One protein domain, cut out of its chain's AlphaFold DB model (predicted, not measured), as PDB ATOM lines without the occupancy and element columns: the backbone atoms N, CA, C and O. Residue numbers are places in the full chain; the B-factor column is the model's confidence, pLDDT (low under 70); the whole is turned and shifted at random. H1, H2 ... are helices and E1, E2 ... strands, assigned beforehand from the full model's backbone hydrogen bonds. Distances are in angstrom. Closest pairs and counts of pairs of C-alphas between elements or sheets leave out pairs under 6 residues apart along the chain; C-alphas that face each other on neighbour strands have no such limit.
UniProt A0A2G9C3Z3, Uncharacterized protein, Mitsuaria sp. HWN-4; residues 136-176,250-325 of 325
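Overview. This is residues 136 to 176 and 250 to 325 of the 325 residues of an uncharacterized protein of Mitsuaria sp. HWN-4 (UniProt A0A2G9C3Z3). With little regular structure, loops surround a small sheet, with H1 slantwise over one face and H2 standing up from it. The 117 printed residues run H1 E1 E2 H2 E3 E4; class mixed, 43 in named elements. The mixed sheet runs E1 E2 E3. It is compact, radius of gyration of the C-alphas 13.0 A, spans 38 by 35 by 25 A.

Along the chain. E1 is residues 171 to 175, 13.4 A; E2 254 to 258, 13.2 A; E3 305 to 308, 9.8 A. H1, residues 136 to 147, 16.0 A, begins at C-alpha (-22.519, 6.227, -31.820). H2 is 267 to 280, 20.0 A. E4, 322 to 324, 6.3 A, ends at C-alpha (-21.056, 14.673, -12.391).

Arrangement. E1 and E2 are antiparallel, N 174 and O 255 2.8 A apart; E2 and E3 parallel, N 306 and O 254 2.9 A. Two layers: H1 and H2 are on one face. E2, H2, E3 form a strand-helix-strand unit, parallel neighbours with a helix between, crossover right-handed. H1 residues 146 to 147 touch H2, C-alphas of Thr 147 and Gln 269 closest at 5.0 A. Every O i to N i+4 pair is within hydrogen-bond range in H1 and H2. E4 pairs with no named strand.

Size, cuts and confidence. Residues 177 to 249 are not printed; the gap is 10.1 A. Links H1 to E1, H2 to E3 and E3 to E4 are long. pLDDT is under 70 at 155 to 156, 282 to 298 and 309 to 325.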
ATOM      1  N   GLY A 136     -21.674   5.046 -31.604       90.62
ATOM      2  CA  GLY A 136     -22.519   6.227 -31.820       90.62
ATOM      3  C   GLY A 136     -23.257   6.190 -33.164       90.62
ATOM      4  O   GLY A 136     -24.474   6.349 -33.207       90.62
ATOM      5  N   GLU A 137     -22.556   5.901 -34.264       91.62
ATOM      6  CA  GLU A 137     -23.184   5.840 -35.592       91.62
ATOM      7  C   GLU A 137     -24.167   4.668 -35.722       91.62
ATOM      8  O   GLU A 137     -25.237   4.838 -36.300       91.62
ATOM      9  N   LYS A 138     -23.857   3.501 -35.138       92.69
ATOM     10  CA  LYS A 138     -24.787   2.357 -35.097       92.69
ATOM     11  C   LYS A 138     -26.084   2.726 -34.370       92.69
ATOM     12  O   LYS A 138     -27.167   2.539 -34.919       92.69
ATOM     13  N   ILE A 139     -25.975   3.319 -33.179       93.50
ATOM     14  CA  ILE A 139     -27.132   3.762 -32.389       93.50
ATOM     15  C   ILE A 139     -27.935   4.813 -33.162       93.50
ATOM     16  O   ILE A 139     -29.155   4.704 -33.264       93.50
ATOM     17  N   ALA A 140     -27.275   5.810 -33.755       93.50
ATOM     18  CA  ALA A 140     -27.963   6.836 -34.530       93.50
ATOM     19  C   ALA A 140     -28.662   6.265 -35.769       93.50
ATOM     20  O   ALA A 140     -29.800   6.641 -36.040       93.50
ATOM     21  N   ALA A 141     -28.041   5.332 -36.492       94.69
ATOM     22  CA  ALA A 141     -28.670   4.660 -37.625       94.69
ATOM     23  C   ALA A 141     -29.944   3.909 -37.207       94.69
ATOM     24  O   ALA A 141     -30.940   3.947 -37.931       94.69
ATOM     25  N   ASP A 142     -29.936   3.252 -36.050       93.44
ATOM     26  CA  ASP A 142     -31.101   2.543 -35.514       93.44
ATOM     27  C   ASP A 142     -32.209   3.517 -35.100       93.44
ATOM     28  O   ASP A 142     -33.369   3.340 -35.481       93.44
ATOM     29  N   LEU A 143     -31.843   4.600 -34.411       92.94
ATOM     30  CA  LEU A 143     -32.772   5.658 -34.023       92.94
ATOM     31  C   LEU A 143     -33.419   6.327 -35.244       92.94
ATOM     32  O   LEU A 143     -34.630   6.541 -35.231       92.94
ATOM     33  N   ARG A 144     -32.667   6.599 -36.323       94.62
ATOM     34  CA  ARG A 144     -33.222   7.129 -37.587       94.62
ATOM     35  C   ARG A 144     -34.305   6.205 -38.143       94.62
ATOM     36  O   ARG A 144     -35.385   6.671 -38.490       94.62
ATOM     37  N   ARG A 145     -34.038   4.892 -38.197       92.81
ATOM     38  CA  ARG A 145     -34.992   3.902 -38.735       92.81
ATOM     39  C   ARG A 145     -36.266   3.806 -37.897       92.81
ATOM     40  O   ARG A 145     -37.341   3.635 -38.456       92.81
ATOM     41  N   GLN A 146     -36.149   3.916 -36.576       89.75
ATOM     42  CA  GLN A 146     -37.274   3.741 -35.654       89.75
ATOM     43  C   GLN A 146     -38.114   5.012 -35.476       89.75
ATOM     44  O   GLN A 146     -39.336   4.937 -35.376       89.75
ATOM     45  N   THR A 147     -37.474   6.181 -35.434       89.38
ATOM     46  CA  THR A 147     -38.145   7.460 -35.135       89.38
ATOM     47  C   THR A 147     -38.490   8.268 -36.383       89.38
ATOM     48  O   THR A 147     -39.355   9.136 -36.325       89.38
ATOM     49  N   GLY A 148     -37.828   8.004 -37.515       90.31
ATOM     50  CA  GLY A 148     -37.932   8.826 -38.724       90.31
ATOM     51  C   GLY A 148     -37.191  10.165 -38.647       90.31
ATOM     52  O   GLY A 148     -37.273  10.947 -39.591       90.31
ATOM     53  N   LEU A 149     -36.473  10.440 -37.554       91.88
ATOM     54  CA  LEU A 149     -35.714  11.674 -37.364       91.88
ATOM     55  C   LEU A 149     -34.380  11.645 -38.118       91.88
ATOM     56  O   LEU A 149     -33.735  10.602 -38.249       91.88
ATOM     57  N   ARG A 150     -33.909  12.817 -38.543       92.94
ATOM     58  CA  ARG A 150     -32.562  13.040 -39.083       92.94
ATOM     59  C   ARG A 150     -31.577  13.197 -37.924       92.94
ATOM     60  O   ARG A 150     -31.534  14.247 -37.290       92.94
ATOM     61  N   ILE A 151     -30.781  12.168 -37.638       92.25
ATOM     62  CA  ILE A 151     -29.876  12.149 -36.471       92.25
ATOM     63  C   ILE A 151     -28.411  12.088 -36.916       92.25
ATOM     64  O   ILE A 151     -28.033  11.161 -37.634       92.25
ATOM     65  N   SER A 152     -27.572  13.031 -36.474       91.00
ATOM     66  CA  SER A 152     -26.108  12.992 -36.680       91.00
ATOM     67  C   SER A 152     -25.378  12.494 -35.430       91.00
ATOM     68  O   SER A 152     -25.825  12.782 -34.328       91.00
ATOM     69  N   ALA A 153     -24.264  11.769 -35.584       87.19
ATOM     70  CA  ALA A 153     -23.528  11.176 -34.459       87.19
ATOM     71  C   ALA A 153     -22.015  11.435 -34.438       87.19
ATOM     72  O   ALA A 153     -21.347  10.923 -33.554       87.19
ATOM     73  N   ARG A 154     -21.434  12.160 -35.405       72.19
ATOM     74  CA  ARG A 154     -19.957  12.274 -35.514       72.19
ATOM     75  C   ARG A 154     -19.409  13.654 -35.837       72.19
ATOM     76  O   ARG A 154     -18.255  13.928 -35.547       72.19
ATOM     77  N   THR A 155     -20.206  14.532 -36.432       67.50
ATOM     78  CA  THR A 155     -19.687  15.800 -36.970       67.50
ATOM     79  C   THR A 155     -19.955  17.002 -36.075       67.50
ATOM     80  O   THR A 155     -19.286  18.014 -36.218       67.50
ATOM     81  N   SER A 156     -20.946  16.919 -35.186       66.00
ATOM     82  CA  SER A 156     -21.489  18.105 -34.511       66.00
ATOM     83  C   SER A 156     -20.895  18.399 -33.134       66.00
ATOM     84  O   SER A 156     -21.091  19.501 -32.649       66.00
ATOM     85  N   CYS A 157     -20.241  17.422 -32.500       79.38
ATOM     86  CA  CYS A 157     -19.917  17.489 -31.067       79.38
ATOM     87  C   CYS A 157     -18.784  16.552 -30.627       79.38
ATOM     88  O   CYS A 157     -18.514  16.407 -29.441       79.38
ATOM     89  N   TRP A 158     -18.117  15.861 -31.558       78.75
ATOM     90  CA  TRP A 158     -17.113  14.843 -31.204       78.75
ATOM     91  C   TRP A 158     -15.816  15.438 -30.635       78.75
ATOM     92  O   TRP A 158     -14.978  14.725 -30.087       78.75
ATOM     93  N   MET A 159     -15.654  16.754 -30.782       77.81
ATOM     94  CA  MET A 159     -14.450  17.492 -30.428       77.81
ATOM     95  C   MET A 159     -14.583  18.273 -29.124       77.81
ATOM     96  O   MET A 159     -13.724  18.195 -28.256       77.81
ATOM     97  N   ASP A 160     -15.664  19.001 -28.931       74.00
ATOM     98  CA  ASP A 160     -15.896  19.812 -27.736       74.00
ATOM     99  C   ASP A 160     -16.923  19.187 -26.792       74.00
ATOM    100  O   ASP A 160     -17.087  19.684 -25.682       74.00
ATOM    101  N   PHE A 161     -17.546  18.068 -27.193       77.81
ATOM    102  CA  PHE A 161     -18.643  17.419 -26.471       77.81
ATOM    103  C   PHE A 161     -19.878  18.331 -26.378       77.81
ATOM    104  O   PHE A 161     -20.806  18.043 -25.619       77.81
ATOM    105  N   ASP A 162     -19.914  19.396 -27.190       77.50
ATOM    106  CA  ASP A 162     -20.985  20.380 -27.218       77.50
ATOM    107  C   ASP A 162     -21.930  20.114 -28.392       77.50
ATOM    108  O   ASP A 162     -21.537  20.015 -29.554       77.50
ATOM    109  N   ALA A 163     -23.212  19.962 -28.081       77.69
ATOM    110  CA  ALA A 163     -24.231  19.570 -29.038       77.69
ATOM    111  C   ALA A 163     -24.652  20.753 -29.921       77.69
ATOM    112  O   ALA A 163     -25.692  21.375 -29.702       77.69
ATOM    113  N   THR A 164     -23.892  21.014 -30.986       77.00
ATOM    114  CA  THR A 164     -24.274  22.027 -31.975       77.00
ATOM    115  C   THR A 164     -25.316  21.474 -32.952       77.00
ATOM    116  O   THR A 164     -25.024  20.661 -33.837       77.00
ATOM    117  N   LEU A 165     -26.561  21.928 -32.806       78.75
ATOM    118  CA  LEU A 165     -27.666  21.578 -33.699       78.75
ATOM    119  C   LEU A 165     -27.654  22.475 -34.946       78.75
ATOM    120  O   LEU A 165     -27.549  23.693 -34.845       78.75
ATOM    121  N   SER A 166     -27.802  21.871 -36.127       81.25
ATOM    122  CA  SER A 166     -27.972  22.600 -37.392       81.25
ATOM    123  C   SER A 166     -29.368  22.379 -37.963       81.25
ATOM    124  O   SER A 166     -30.039  21.404 -37.626       81.25
ATOM    125  N   GLU A 167     -29.780  23.220 -38.912       82.50
ATOM    126  CA  GLU A 167     -31.091  23.092 -39.560       82.50
ATOM    127  C   GLU A 167     -31.285  21.769 -40.337       82.50
ATOM    128  O   GLU A 167     -32.409  21.365 -40.658       82.50
ATOM    129  N   ARG A 168     -30.182  21.070 -40.639       87.06
ATOM    130  CA  ARG A 168     -30.149  19.846 -41.455       87.06
ATOM    131  C   ARG A 168     -30.477  18.573 -40.682       87.06
ATOM    132  O   ARG A 168     -30.733  17.543 -41.303       87.06
ATOM    133  N   VAL A 169     -30.445  18.630 -39.358       89.88
ATOM    134  CA  VAL A 169     -30.705  17.493 -38.468       89.88
ATOM    135  C   VAL A 169     -31.874  17.828 -37.553       89.88
ATOM    136  O   VAL A 169     -32.179  18.999 -37.368       89.88
ATOM    137  N   ASP A 170     -32.527  16.810 -37.005       89.06
ATOM    138  CA  ASP A 170     -33.574  16.924 -35.982       89.06
ATOM    139  C   ASP A 170     -33.016  16.605 -34.586       89.06
ATOM    140  O   ASP A 170     -33.546  17.064 -33.577       89.06
ATOM    141  N   ALA A 171     -31.919  15.840 -34.529       89.19
ATOM    142  CA  ALA A 171     -31.180  15.557 -33.307       89.19
ATOM    143  C   ALA A 171     -29.691  15.294 -33.577       89.19
ATOM    144  O   ALA A 171     -29.289  14.944 -34.693       89.19
ATOM    145  N   VAL A 172     -28.880  15.397 -32.529       89.94
ATOM    146  CA  VAL A 172     -27.479  14.960 -32.517       89.94
ATOM    147  C   VAL A 172     -27.242  13.979 -31.376       89.94
ATOM    148  O   VAL A 172     -27.779  14.150 -30.286       89.94
ATOM    149  N   LEU A 173     -26.456  12.940 -31.633       90.81
ATOM    150  CA  LEU A 173     -26.000  11.971 -30.647       90.81
ATOM    151  C   LEU A 173     -24.525  12.244 -30.350       90.81
ATOM    152  O   LEU A 173     -23.663  12.012 -31.194       90.81
ATOM    153  N   CYS A 174     -24.250  12.761 -29.162       88.19
ATOM    154  CA  CYS A 174     -22.948  13.290 -28.779       88.19
ATOM    155  C   CYS A 174     -22.324  12.482 -27.653       88.19
ATOM    156  O   CYS A 174     -23.060  12.011 -26.793       88.19
ATOM    157  N   PRO A 175     -20.995  12.339 -27.591       88.06
ATOM    158  CA  PRO A 175     -20.329  11.845 -26.398       88.06
ATOM    159  C   PRO A 175     -20.611  12.774 -25.224       88.06
ATOM    160  O   PRO A 175     -20.798  13.978 -25.405       88.06
ATOM    161  N   VAL A 176     -20.610  12.216 -24.021       83.25
ATOM    162  CA  VAL A 176     -20.714  13.001 -22.794       83.25
ATOM    163  C   VAL A 176     -19.369  13.038 -22.095       83.25
ATOM    164  O   VAL A 176     -18.708  12.011 -21.921       83.25
ATOM    165  N   PRO A 250     -20.291   3.097 -20.473       81.56
ATOM    166  CA  PRO A 250     -21.318   3.492 -19.518       81.56
ATOM    167  C   PRO A 250     -22.657   3.732 -20.213       81.56
ATOM    168  O   PRO A 250     -22.697   4.258 -21.326       81.56
ATOM    169  N   THR A 251     -23.765   3.455 -19.526       79.62
ATOM    170  CA  THR A 251     -25.120   3.708 -20.051       79.62
ATOM    171  C   THR A 251     -25.373   5.183 -20.395       79.62
ATOM    172  O   THR A 251     -26.289   5.502 -21.147       79.62
ATOM    173  N   THR A 252     -24.534   6.079 -19.878       79.69
ATOM    174  CA  THR A 252     -24.576   7.534 -20.046       79.69
ATOM    175  C   THR A 252     -23.460   8.081 -20.944       79.69
ATOM    176  O   THR A 252     -23.227   9.287 -20.968       79.69
ATOM    177  N   ALA A 253     -22.738   7.223 -21.674       84.44
ATOM    178  CA  ALA A 253     -21.576   7.639 -22.461       84.44
ATOM    179  C   ALA A 253     -21.921   8.583 -23.626       84.44
ATOM    180  O   ALA A 253     -21.067   9.356 -24.059       84.44
ATOM    181  N   LEU A 254     -23.158   8.524 -24.123       88.00
ATOM    182  CA  LEU A 254     -23.697   9.389 -25.167       88.00
ATOM    183  C   LEU A 254     -24.938  10.155 -24.676       88.00
ATOM    184  O   LEU A 254     -25.671   9.707 -23.796       88.00
ATOM    185  N   GLN A 255     -25.229  11.282 -25.315       86.06
ATOM    186  CA  GLN A 255     -26.445  12.066 -25.148       86.06
ATOM    187  C   GLN A 255     -27.110  12.304 -26.503       86.06
ATOM    188  O   GLN A 255     -26.474  12.764 -27.448       86.06
ATOM    189  N   LEU A 256     -28.398  11.999 -26.605       88.25
ATOM    190  CA  LEU A 256     -29.242  12.387 -27.725       88.25
ATOM    191  C   LEU A 256     -29.871  13.741 -27.402       88.25
ATOM    192  O   LEU A 256     -30.639  13.849 -26.446       88.25
ATOM    193  N   VAL A 257     -29.550  14.759 -28.194       85.12
ATOM    194  CA  VAL A 257     -30.054  16.126 -28.044       85.12
ATOM    195  C   VAL A 257     -30.941  16.451 -29.232       85.12
ATOM    196  O   VAL A 257     -30.490  16.414 -30.376       85.12
ATOM    197  N   PHE A 258     -32.204  16.757 -28.966       85.50
ATOM    198  CA  PHE A 258     -33.169  17.130 -29.994       85.50
ATOM    199  C   PHE A 258     -33.150  18.630 -30.267       85.50
ATOM    200  O   PHE A 258     -32.866  19.441 -29.382       85.50
ATOM    201  N   ARG A 259     -33.555  19.005 -31.478       83.00
ATOM    202  CA  ARG A 259     -33.977  20.374 -31.764       83.00
ATOM    203  C   ARG A 259     -35.216  20.761 -30.975       83.00
ATOM    204  O   ARG A 259     -36.023  19.920 -30.583       83.00
ATOM    205  N   HIS A 260     -35.362  22.068 -30.784       76.38
ATOM    206  CA  HIS A 260     -36.557  22.644 -30.181       76.38
ATOM    207  C   HIS A 260     -37.802  22.411 -31.059       76.38
ATOM    208  O   HIS A 260     -38.895  22.215 -30.535       76.38
ATOM    209  N   ASP A 261     -37.618  22.388 -32.379       79.94
ATOM    210  CA  ASP A 261     -38.634  22.221 -33.409       79.94
ATOM    211  C   ASP A 261     -38.470  20.875 -34.131       79.94
ATOM    212  O   ASP A 261     -37.715  20.728 -35.090       79.94
ATOM    213  N   LEU A 262     -39.185  19.857 -33.656       84.69
ATOM    214  CA  LEU A 262     -39.211  18.556 -34.322       84.69
ATOM    215  C   LEU A 262     -40.167  18.573 -35.528       84.69
ATOM    216  O   LEU A 262     -41.198  19.253 -35.488       84.69
ATOM    217  N   PRO A 263     -39.872  17.808 -36.597       87.19
ATOM    218  CA  PRO A 263     -40.774  17.690 -37.734       87.19
ATOM    219  C   PRO A 263     -42.106  17.054 -37.320       87.19
ATOM    220  O   PRO A 263     -42.208  16.357 -36.309       87.19
ATOM    221  N   LYS A 264     -43.142  17.241 -38.145       88.94
ATOM    222  CA  LYS A 264     -44.423  16.559 -37.941       88.94
ATOM    223  C   LYS A 264     -44.240  15.051 -38.131       88.94
ATOM    224  O   LYS A 264     -44.050  14.582 -39.250       88.94
ATOM    225  N   LEU A 265     -44.333  14.310 -37.034       88.06
ATOM    226  CA  LEU A 265     -44.223  12.854 -37.011       88.06
ATOM    227  C   LEU A 265     -45.577  12.188 -37.275       88.06
ATOM    228  O   LEU A 265     -46.633  12.712 -36.906       88.06
ATOM    229  N   ASN A 266     -45.552  11.009 -37.896       90.88
ATOM    230  CA  ASN A 266     -46.746  10.170 -37.984       90.88
ATOM    231  C   ASN A 266     -47.080   9.549 -36.602       90.88
ATOM    232  O   ASN A 266     -46.228   9.548 -35.709       90.88
ATOM    233  N   PRO A 267     -48.295   9.008 -36.384       91.62
ATOM    234  CA  PRO A 267     -48.689   8.486 -35.071       91.62
ATOM    235  C   PRO A 267     -47.745   7.416 -34.500       91.62
ATOM    236  O   PRO A 267     -47.450   7.435 -33.307       91.62
ATOM    237  N   GLN A 268     -47.222   6.522 -35.344       90.38
ATOM    238  CA  GLN A 268     -46.301   5.459 -34.934       90.38
ATOM    239  C   GLN A 268     -44.929   6.015 -34.516       90.38
ATOM    240  O   GLN A 268     -44.366   5.602 -33.502       90.38
ATOM    241  N   GLN A 269     -44.400   6.976 -35.275       89.19
ATOM    242  CA  GLN A 269     -43.146   7.670 -34.975       89.19
ATOM    243  C   GLN A 269     -43.263   8.478 -33.681       89.19
ATOM    244  O   GLN A 269     -42.382   8.391 -32.829       89.19
ATOM    245  N   SER A 270     -44.376   9.191 -33.488       86.50
ATOM    246  CA  SER A 270     -44.665   9.930 -32.254       86.50
ATOM    247  C   SER A 270     -44.709   9.012 -31.032       86.50
ATOM    248  O   SER A 270     -44.091   9.319 -30.016       86.50
ATOM    249  N   GLN A 271     -45.381   7.859 -31.130       86.50
ATOM    250  CA  GLN A 271     -45.417   6.862 -30.051       86.50
ATOM    251  C   GLN A 271     -44.030   6.277 -29.757       86.50
ATOM    252  O   GLN A 271     -43.667   6.079 -28.598       86.50
ATOM    253  N   THR A 272     -43.236   6.022 -30.798       88.06
ATOM    254  CA  THR A 272     -41.873   5.494 -30.657       88.06
ATOM    255  C   THR A 272     -40.955   6.505 -29.975       88.06
ATOM    256  O   THR A 272     -40.223   6.144 -29.055       88.06
ATOM    257  N   LEU A 273     -41.025   7.775 -30.383       85.69
ATOM    258  CA  LEU A 273     -40.264   8.862 -29.776       85.69
ATOM    259  C   LEU A 273     -40.665   9.084 -28.310       85.69
ATOM    260  O   LEU A 273     -39.793   9.222 -27.458       85.69
ATOM    261  N   ASP A 274     -41.960   9.063 -27.999       80.88
ATOM    262  CA  ASP A 274     -42.453   9.162 -26.622       80.88
ATOM    263  C   ASP A 274     -41.939   8.003 -25.749       80.88
ATOM    264  O   ASP A 274     -41.442   8.234 -24.643       80.88
ATOM    265  N   LYS A 275     -41.956   6.762 -26.263       81.88
ATOM    266  CA  LYS A 275     -41.375   5.605 -25.559       81.88
ATOM    267  C   LYS A 275     -39.874   5.799 -25.323       81.88
ATOM    268  O   LYS A 275     -39.416   5.617 -24.200       81.88
ATOM    269  N   LEU A 276     -39.129   6.220 -26.346       83.94
ATOM    270  CA  LEU A 276     -37.695   6.500 -26.251       83.94
ATOM    271  C   LEU A 276     -37.387   7.538 -25.162       83.94
ATOM    272  O   LEU A 276     -36.544   7.295 -24.299       83.94
ATOM    273  N   VAL A 277     -38.085   8.677 -25.178       80.25
ATOM    274  CA  VAL A 277     -37.915   9.760 -24.198       80.25
ATOM    275  C   VAL A 277     -38.197   9.262 -22.780       80.25
ATOM    276  O   VAL A 277     -37.417   9.534 -21.866       80.25
ATOM    277  N   LYS A 278     -39.268   8.484 -22.590       75.75
ATOM    278  CA  LYS A 278     -39.626   7.900 -21.289       75.75
ATOM    279  C   LYS A 278     -38.597   6.889 -20.788       75.75
ATOM    280  O   LYS A 278     -38.348   6.831 -19.588       75.75
ATOM    281  N   THR A 279     -38.006   6.102 -21.682       77.06
ATOM    282  CA  THR A 279     -36.976   5.113 -21.343       77.06
ATOM    283  C   THR A 279     -35.628   5.763 -21.012       77.06
ATOM    284  O   THR A 279     -34.930   5.278 -20.126       77.06
ATOM    285  N   LYS A 280     -35.237   6.829 -21.728       79.56
ATOM    286  CA  LYS A 280     -33.857   7.348 -21.730       79.56
ATOM    287  C   LYS A 280     -33.665   8.772 -21.194       79.56
ATOM    288  O   LYS A 280     -32.529   9.240 -21.192       79.56
ATOM    289  N   GLY A 281     -34.707   9.480 -20.755       73.00
ATOM    290  CA  GLY A 281     -34.585  10.848 -20.218       73.00
ATOM    291  C   GLY A 281     -33.576  10.977 -19.060       73.00
ATOM    292  O   GLY A 281     -33.376  10.022 -18.313       73.00
ATOM    293  N   CYS A 282     -32.951  12.154 -18.888       57.09
ATOM    294  CA  CYS A 282     -31.786  12.404 -18.007       57.09
ATOM    295  C   CYS A 282     -31.944  12.109 -16.503       57.09
ATOM    296  O   CYS A 282     -30.989  12.313 -15.761       57.09
ATOM    297  N   ALA A 283     -33.098  11.639 -16.033       46.53
ATOM    298  CA  ALA A 283     -33.262  11.151 -14.667       46.53
ATOM    299  C   ALA A 283     -33.461   9.627 -14.587       46.53
ATOM    300  O   ALA A 283     -33.729   9.096 -13.522       46.53
ATOM    301  N   CYS A 284     -33.322   8.880 -15.683       52.00
ATOM    302  CA  CYS A 284     -33.410   7.422 -15.654       52.00
ATOM    303  C   CYS A 284     -32.032   6.758 -15.479       52.00
ATOM    304  O   CYS A 284     -31.428   6.336 -16.461       52.00
ATOM    305  N   PRO A 285     -31.615   6.465 -14.239       53.22
ATOM    306  CA  PRO A 285     -31.192   5.133 -13.857       53.22
ATOM    307  C   PRO A 285     -32.395   4.503 -13.144       53.22
ATOM    308  O   PRO A 285     -32.390   4.275 -11.942       53.22
ATOM    309  N   GLY A 286     -33.512   4.372 -13.864       45.00
ATOM    310  CA  GLY A 286     -34.780   3.954 -13.266       45.00
ATOM    311  C   GLY A 286     -35.699   5.024 -12.630       45.00
ATOM    312  O   GLY A 286     -36.747   4.616 -12.138       45.00
ATOM    313  N   GLY A 287     -35.482   6.352 -12.659       32.03
ATOM    314  CA  GLY A 287     -36.596   7.272 -12.312       32.03
ATOM    315  C   GLY A 287     -36.376   8.785 -12.403       32.03
ATOM    316  O   GLY A 287     -35.617   9.320 -11.610       32.03
ATOM    317  N   THR A 288     -37.165   9.508 -13.218       36.94
ATOM    318  CA  THR A 288     -38.181  10.493 -12.739       36.94
ATOM    319  C   THR A 288     -38.774  11.360 -13.871       36.94
ATOM    320  O   THR A 288     -38.479  12.539 -14.032       36.94
ATOM    321  N   LEU A 289     -39.753  10.807 -14.593       41.50
ATOM    322  CA  LEU A 289     -41.023  11.531 -14.749       41.50
ATOM    323  C   LEU A 289     -41.803  11.323 -13.437       41.50
ATOM    324  O   LEU A 289     -41.473  10.398 -12.696       41.50
ATOM    325  N   ARG A 290     -42.826  12.126 -13.120       42.16
ATOM    326  CA  ARG A 290     -43.628  12.054 -11.866       42.16
ATOM    327  C   ARG A 290     -44.170  10.651 -11.453       42.16
ATOM    328  O   ARG A 290     -44.809  10.565 -10.412       42.16
ATOM    329  N   GLY A 291     -43.915   9.573 -12.211       46.94
ATOM    330  CA  GLY A 291     -44.265   8.173 -11.920       46.94
ATOM    331  C   GLY A 291     -43.158   7.106 -12.110       46.94
ATOM    332  O   GLY A 291     -43.504   5.936 -12.232       46.94
ATOM    333  N   GLY A 292     -41.862   7.458 -12.131       47.09
ATOM    334  CA  GLY A 292     -40.750   6.490 -12.306       47.09
ATOM    335  C   GLY A 292     -40.474   6.100 -13.771       47.09
ATOM    336  O   GLY A 292     -41.255   6.450 -14.656       47.09
ATOM    337  N   CYS A 293     -39.338   5.443 -14.066       53.59
ATOM    338  CA  CYS A 293     -39.033   5.008 -15.442       53.59
ATOM    339  C   CYS A 293     -39.803   3.724 -15.801       53.59
ATOM    340  O   CYS A 293     -40.085   2.910 -14.917       53.59
ATOM    341  N   PRO A 294     -40.161   3.520 -17.081       54.16
ATOM    342  CA  PRO A 294     -40.872   2.319 -17.512       54.16
ATOM    343  C   PRO A 294     -40.105   1.039 -17.138       54.16
ATOM    344  O   PRO A 294     -38.909   0.945 -17.396       54.16
ATOM    345  N   ARG A 295     -40.800   0.034 -16.573       53.06
ATOM    346  CA  ARG A 295     -40.227  -1.308 -16.307       53.06
ATOM    347  C   ARG A 295     -39.788  -2.026 -17.587       53.06
ATOM    348  O   ARG A 295     -38.890  -2.857 -17.543       53.06
ATOM    349  N   ASP A 296     -40.431  -1.710 -18.710       59.41
ATOM    350  CA  ASP A 296     -39.993  -2.118 -20.042       59.41
ATOM    351  C   ASP A 296     -39.036  -1.054 -20.589       59.41
ATOM    352  O   ASP A 296     -39.459  -0.016 -21.109       59.41
ATOM    353  N   ALA A 297     -37.736  -1.316 -20.464       59.66
ATOM    354  CA  ALA A 297     -36.694  -0.450 -21.002       59.66
ATOM    355  C   ALA A 297     -36.644  -0.463 -22.548       59.66
ATOM    356  O   ALA A 297     -35.813   0.216 -23.151       59.66
ATOM    357  N   GLY A 298     -37.541  -1.206 -23.210       68.75
ATOM    358  CA  GLY A 298     -37.603  -1.309 -24.659       68.75
ATOM    359  C   GLY A 298     -36.285  -1.807 -25.266       68.75
ATOM    360  O   GLY A 298     -35.396  -2.279 -24.556       68.75
ATOM    361  N   PRO A 299     -36.103  -1.666 -26.589       77.44
ATOM    362  CA  PRO A 299     -34.861  -2.073 -27.247       77.44
ATOM    363  C   PRO A 299     -33.665  -1.170 -26.895       77.44
ATOM    364  O   PRO A 299     -32.543  -1.464 -27.294       77.44
ATOM    365  N   TRP A 300     -33.888  -0.058 -26.186       81.44
ATOM    366  CA  TRP A 300     -32.850   0.933 -25.914       81.44
ATOM    367  C   TRP A 300     -32.213   0.792 -24.540       81.44
ATOM    368  O   TRP A 300     -31.140   1.352 -24.362       81.44
ATOM    369  N   GLY A 301     -32.841   0.101 -23.582       74.12
ATOM    370  CA  GLY A 301     -32.453   0.087 -22.164       74.12
ATOM    371  C   GLY A 301     -30.950  -0.016 -21.911       74.12
ATOM    372  O   GLY A 301     -30.383   0.858 -21.256       74.12
ATOM    373  N   GLU A 302     -30.311  -0.990 -22.554       79.19
ATOM    374  CA  GLU A 302     -28.880  -1.292 -22.413       79.19
ATOM    375  C   GLU A 302     -27.961  -0.443 -23.310       79.19
ATOM    376  O   GLU A 302     -26.741  -0.473 -23.165       79.19
ATOM    377  N   LEU A 303     -28.514   0.327 -24.253       86.69
ATOM    378  CA  LEU A 303     -27.706   1.160 -25.143       86.69
ATOM    379  C   LEU A 303     -27.070   2.332 -24.373       86.69
ATOM    380  O   LEU A 303     -27.744   2.939 -23.533       86.69
ATOM    381  N   PRO A 304     -25.816   2.709 -24.682       87.12
ATOM    382  CA  PRO A 304     -25.016   3.637 -23.887       87.12
ATOM    383  C   PRO A 304     -25.334   5.115 -24.149       87.12
ATOM    384  O   PRO A 304     -24.431   5.911 -24.399       87.12
ATOM    385  N   PHE A 305     -26.614   5.489 -24.131       86.62
ATOM    386  CA  PHE A 305     -27.031   6.880 -24.277       86.62
ATOM    387  C   PHE A 305     -28.197   7.275 -23.368       86.62
ATOM    388  O   PHE A 305     -29.039   6.449 -23.004       86.62
ATOM    389  N   VAL A 306     -28.273   8.577 -23.091       82.25
ATOM    390  CA  VAL A 306     -29.409   9.268 -22.465       82.25
ATOM    391  C   VAL A 306     -30.037  10.271 -23.430       82.25
ATOM    392  O   VAL A 306     -29.442  10.633 -24.439       82.25
ATOM    393  N   VAL A 307     -31.243  10.737 -23.131       81.31
ATOM    394  CA  VAL A 307     -31.989  11.720 -23.923       81.31
ATOM    395  C   VAL A 307     -32.059  13.045 -23.171       81.31
ATOM    396  O   VAL A 307     -32.659  13.117 -22.098       81.31
ATOM    397  N   ARG A 308     -31.500  14.100 -23.771       72.56
ATOM    398  CA  ARG A 308     -31.590  15.496 -23.323       72.56
ATOM    399  C   ARG A 308     -32.738  16.189 -24.059       72.56
ATOM    400  O   ARG A 308     -32.920  16.024 -25.264       72.56
ATOM    401  N   GLY A 309     -33.543  16.933 -23.305       58.47
ATOM    402  CA  GLY A 309     -34.829  17.456 -23.761       58.47
ATOM    403  C   GLY A 309     -34.765  18.341 -25.012       58.47
ATOM    404  O   GLY A 309     -34.140  19.394 -24.997       58.47
ATOM    405  N   GLY A 310     -35.524  17.926 -26.027       45.59
ATOM    406  CA  GLY A 310     -36.201  18.740 -27.036       45.59
ATOM    407  C   GLY A 310     -37.406  17.917 -27.510       45.59
ATOM    408  O   GLY A 310     -37.270  16.746 -27.854       45.59
ATOM    409  N   GLY A 311     -38.609  18.454 -27.342       42.31
ATOM    410  CA  GLY A 311     -39.869  17.712 -27.432       42.31
ATOM    411  C   GLY A 311     -40.868  18.190 -26.380       42.31
ATOM    412  O   GLY A 311     -40.494  18.882 -25.433       42.31
ATOM    413  N   THR A 312     -42.145  17.858 -26.555       42.44
ATOM    414  CA  THR A 312     -43.224  18.273 -25.646       42.44
ATOM    415  C   THR A 312     -43.842  17.039 -24.974       42.44
ATOM    416  O   THR A 312     -44.493  16.259 -25.669       42.44
ATOM    417  N   PRO A 313     -43.683  16.853 -23.645       46.91
ATOM    418  CA  PRO A 313     -42.926  17.701 -22.721       46.91
ATOM    419  C   PRO A 313     -41.403  17.475 -22.822       46.91
ATOM    420  O   PRO A 313     -40.962  16.370 -23.150       46.91
ATOM    421  N   PRO A 314     -40.586  18.499 -22.518       52.31
ATOM    422  CA  PRO A 314     -39.137  18.359 -22.509       52.31
ATOM    423  C   PRO A 314     -38.733  17.334 -21.450       52.31
ATOM    424  O   PRO A 314     -39.146  17.431 -20.296       52.31
ATOM    425  N   ALA A 315     -37.915  16.358 -21.852       52.19
ATOM    426  CA  ALA A 315     -37.464  15.292 -20.963       52.19
ATOM    427  C   ALA A 315     -36.755  15.864 -19.729       52.19
ATOM    428  O   ALA A 315     -36.975  15.379 -18.621       52.19
ATOM    429  N   CYS A 316     -35.934  16.911 -19.911       53.09
ATOM    430  CA  CYS A 316     -35.148  17.548 -18.856       53.09
ATOM    431  C   CYS A 316     -34.930  19.039 -19.134       53.09
ATOM    432  O   CYS A 316     -34.781  19.444 -20.284       53.09
ATOM    433  N   THR A 317     -34.877  19.840 -18.070       46.12
ATOM    434  CA  THR A 317     -34.671  21.300 -18.102       46.12
ATOM    435  C   THR A 317     -33.202  21.724 -18.074       46.12
ATOM    436  O   THR A 317     -32.925  22.913 -18.206       46.12
ATOM    437  N   LYS A 318     -32.254  20.788 -17.900       47.84
ATOM    438  CA  LYS A 318     -30.820  21.093 -17.816       47.84
ATOM    439  C   LYS A 318     -30.006  20.463 -18.946       47.84
ATOM    440  O   LYS A 318     -30.213  19.291 -19.270       47.84
ATOM    441  N   PRO A 319     -29.031  21.210 -19.480       47.06
ATOM    442  CA  PRO A 319     -27.914  20.657 -20.215       47.06
ATOM    443  C   PRO A 319     -27.151  19.557 -19.483       47.06
ATOM    444  O   PRO A 319     -26.614  19.826 -18.415       47.06
ATOM    445  N   ILE A 320     -27.036  18.353 -20.054       50.97
ATOM    446  CA  ILE A 320     -25.937  17.444 -19.687       50.97
ATOM    447  C   ILE A 320     -24.786  17.677 -20.670       50.97
ATOM    448  O   ILE A 320     -24.550  16.883 -21.567       50.97
ATOM    449  N   GLU A 321     -24.072  18.789 -20.557       50.75
ATOM    450  CA  GLU A 321     -22.741  18.871 -21.188       50.75
ATOM    451  C   GLU A 321     -21.693  18.117 -20.360       50.75
ATOM    452  O   GLU A 321     -20.744  17.562 -20.909       50.75
ATOM    453  N   LEU A 322     -21.918  18.034 -19.045       57.59
ATOM    454  CA  LEU A 322     -21.024  17.426 -18.073       57.59
ATOM    455  C   LEU A 322     -21.815  16.461 -17.186       57.59
ATOM    456  O   LEU A 322     -22.826  16.845 -16.595       57.59
ATOM    457  N   LEU A 323     -21.358  15.213 -17.087       54.66
ATOM    458  CA  LEU A 323     -21.856  14.274 -16.081       54.66
ATOM    459  C   LEU A 323     -21.000  14.375 -14.829       54.66
ATOM    460  O   LEU A 323     -19.793  14.135 -14.879       54.66
ATOM    461  N   GLU A 324     -21.653  14.708 -13.721       57.09
ATOM    462  CA  GLU A 324     -21.056  14.673 -12.391       57.09
ATOM    463  C   GLU A 324     -20.828  13.204 -11.997       57.09
ATOM    464  O   GLU A 324     -21.759  12.394 -12.060       57.09
ATOM    465  N   LEU A 325     -19.576  12.864 -11.675       49.34
ATOM    466  CA  LEU A 325     -19.181  11.574 -11.099       49.34
ATOM    467  C   LEU A 325     -19.383  11.542  -9.583       49.34
ATOM    468  O   LEU A 325     -19.138  12.588  -8.936       49.34
TER     469      LEU A 325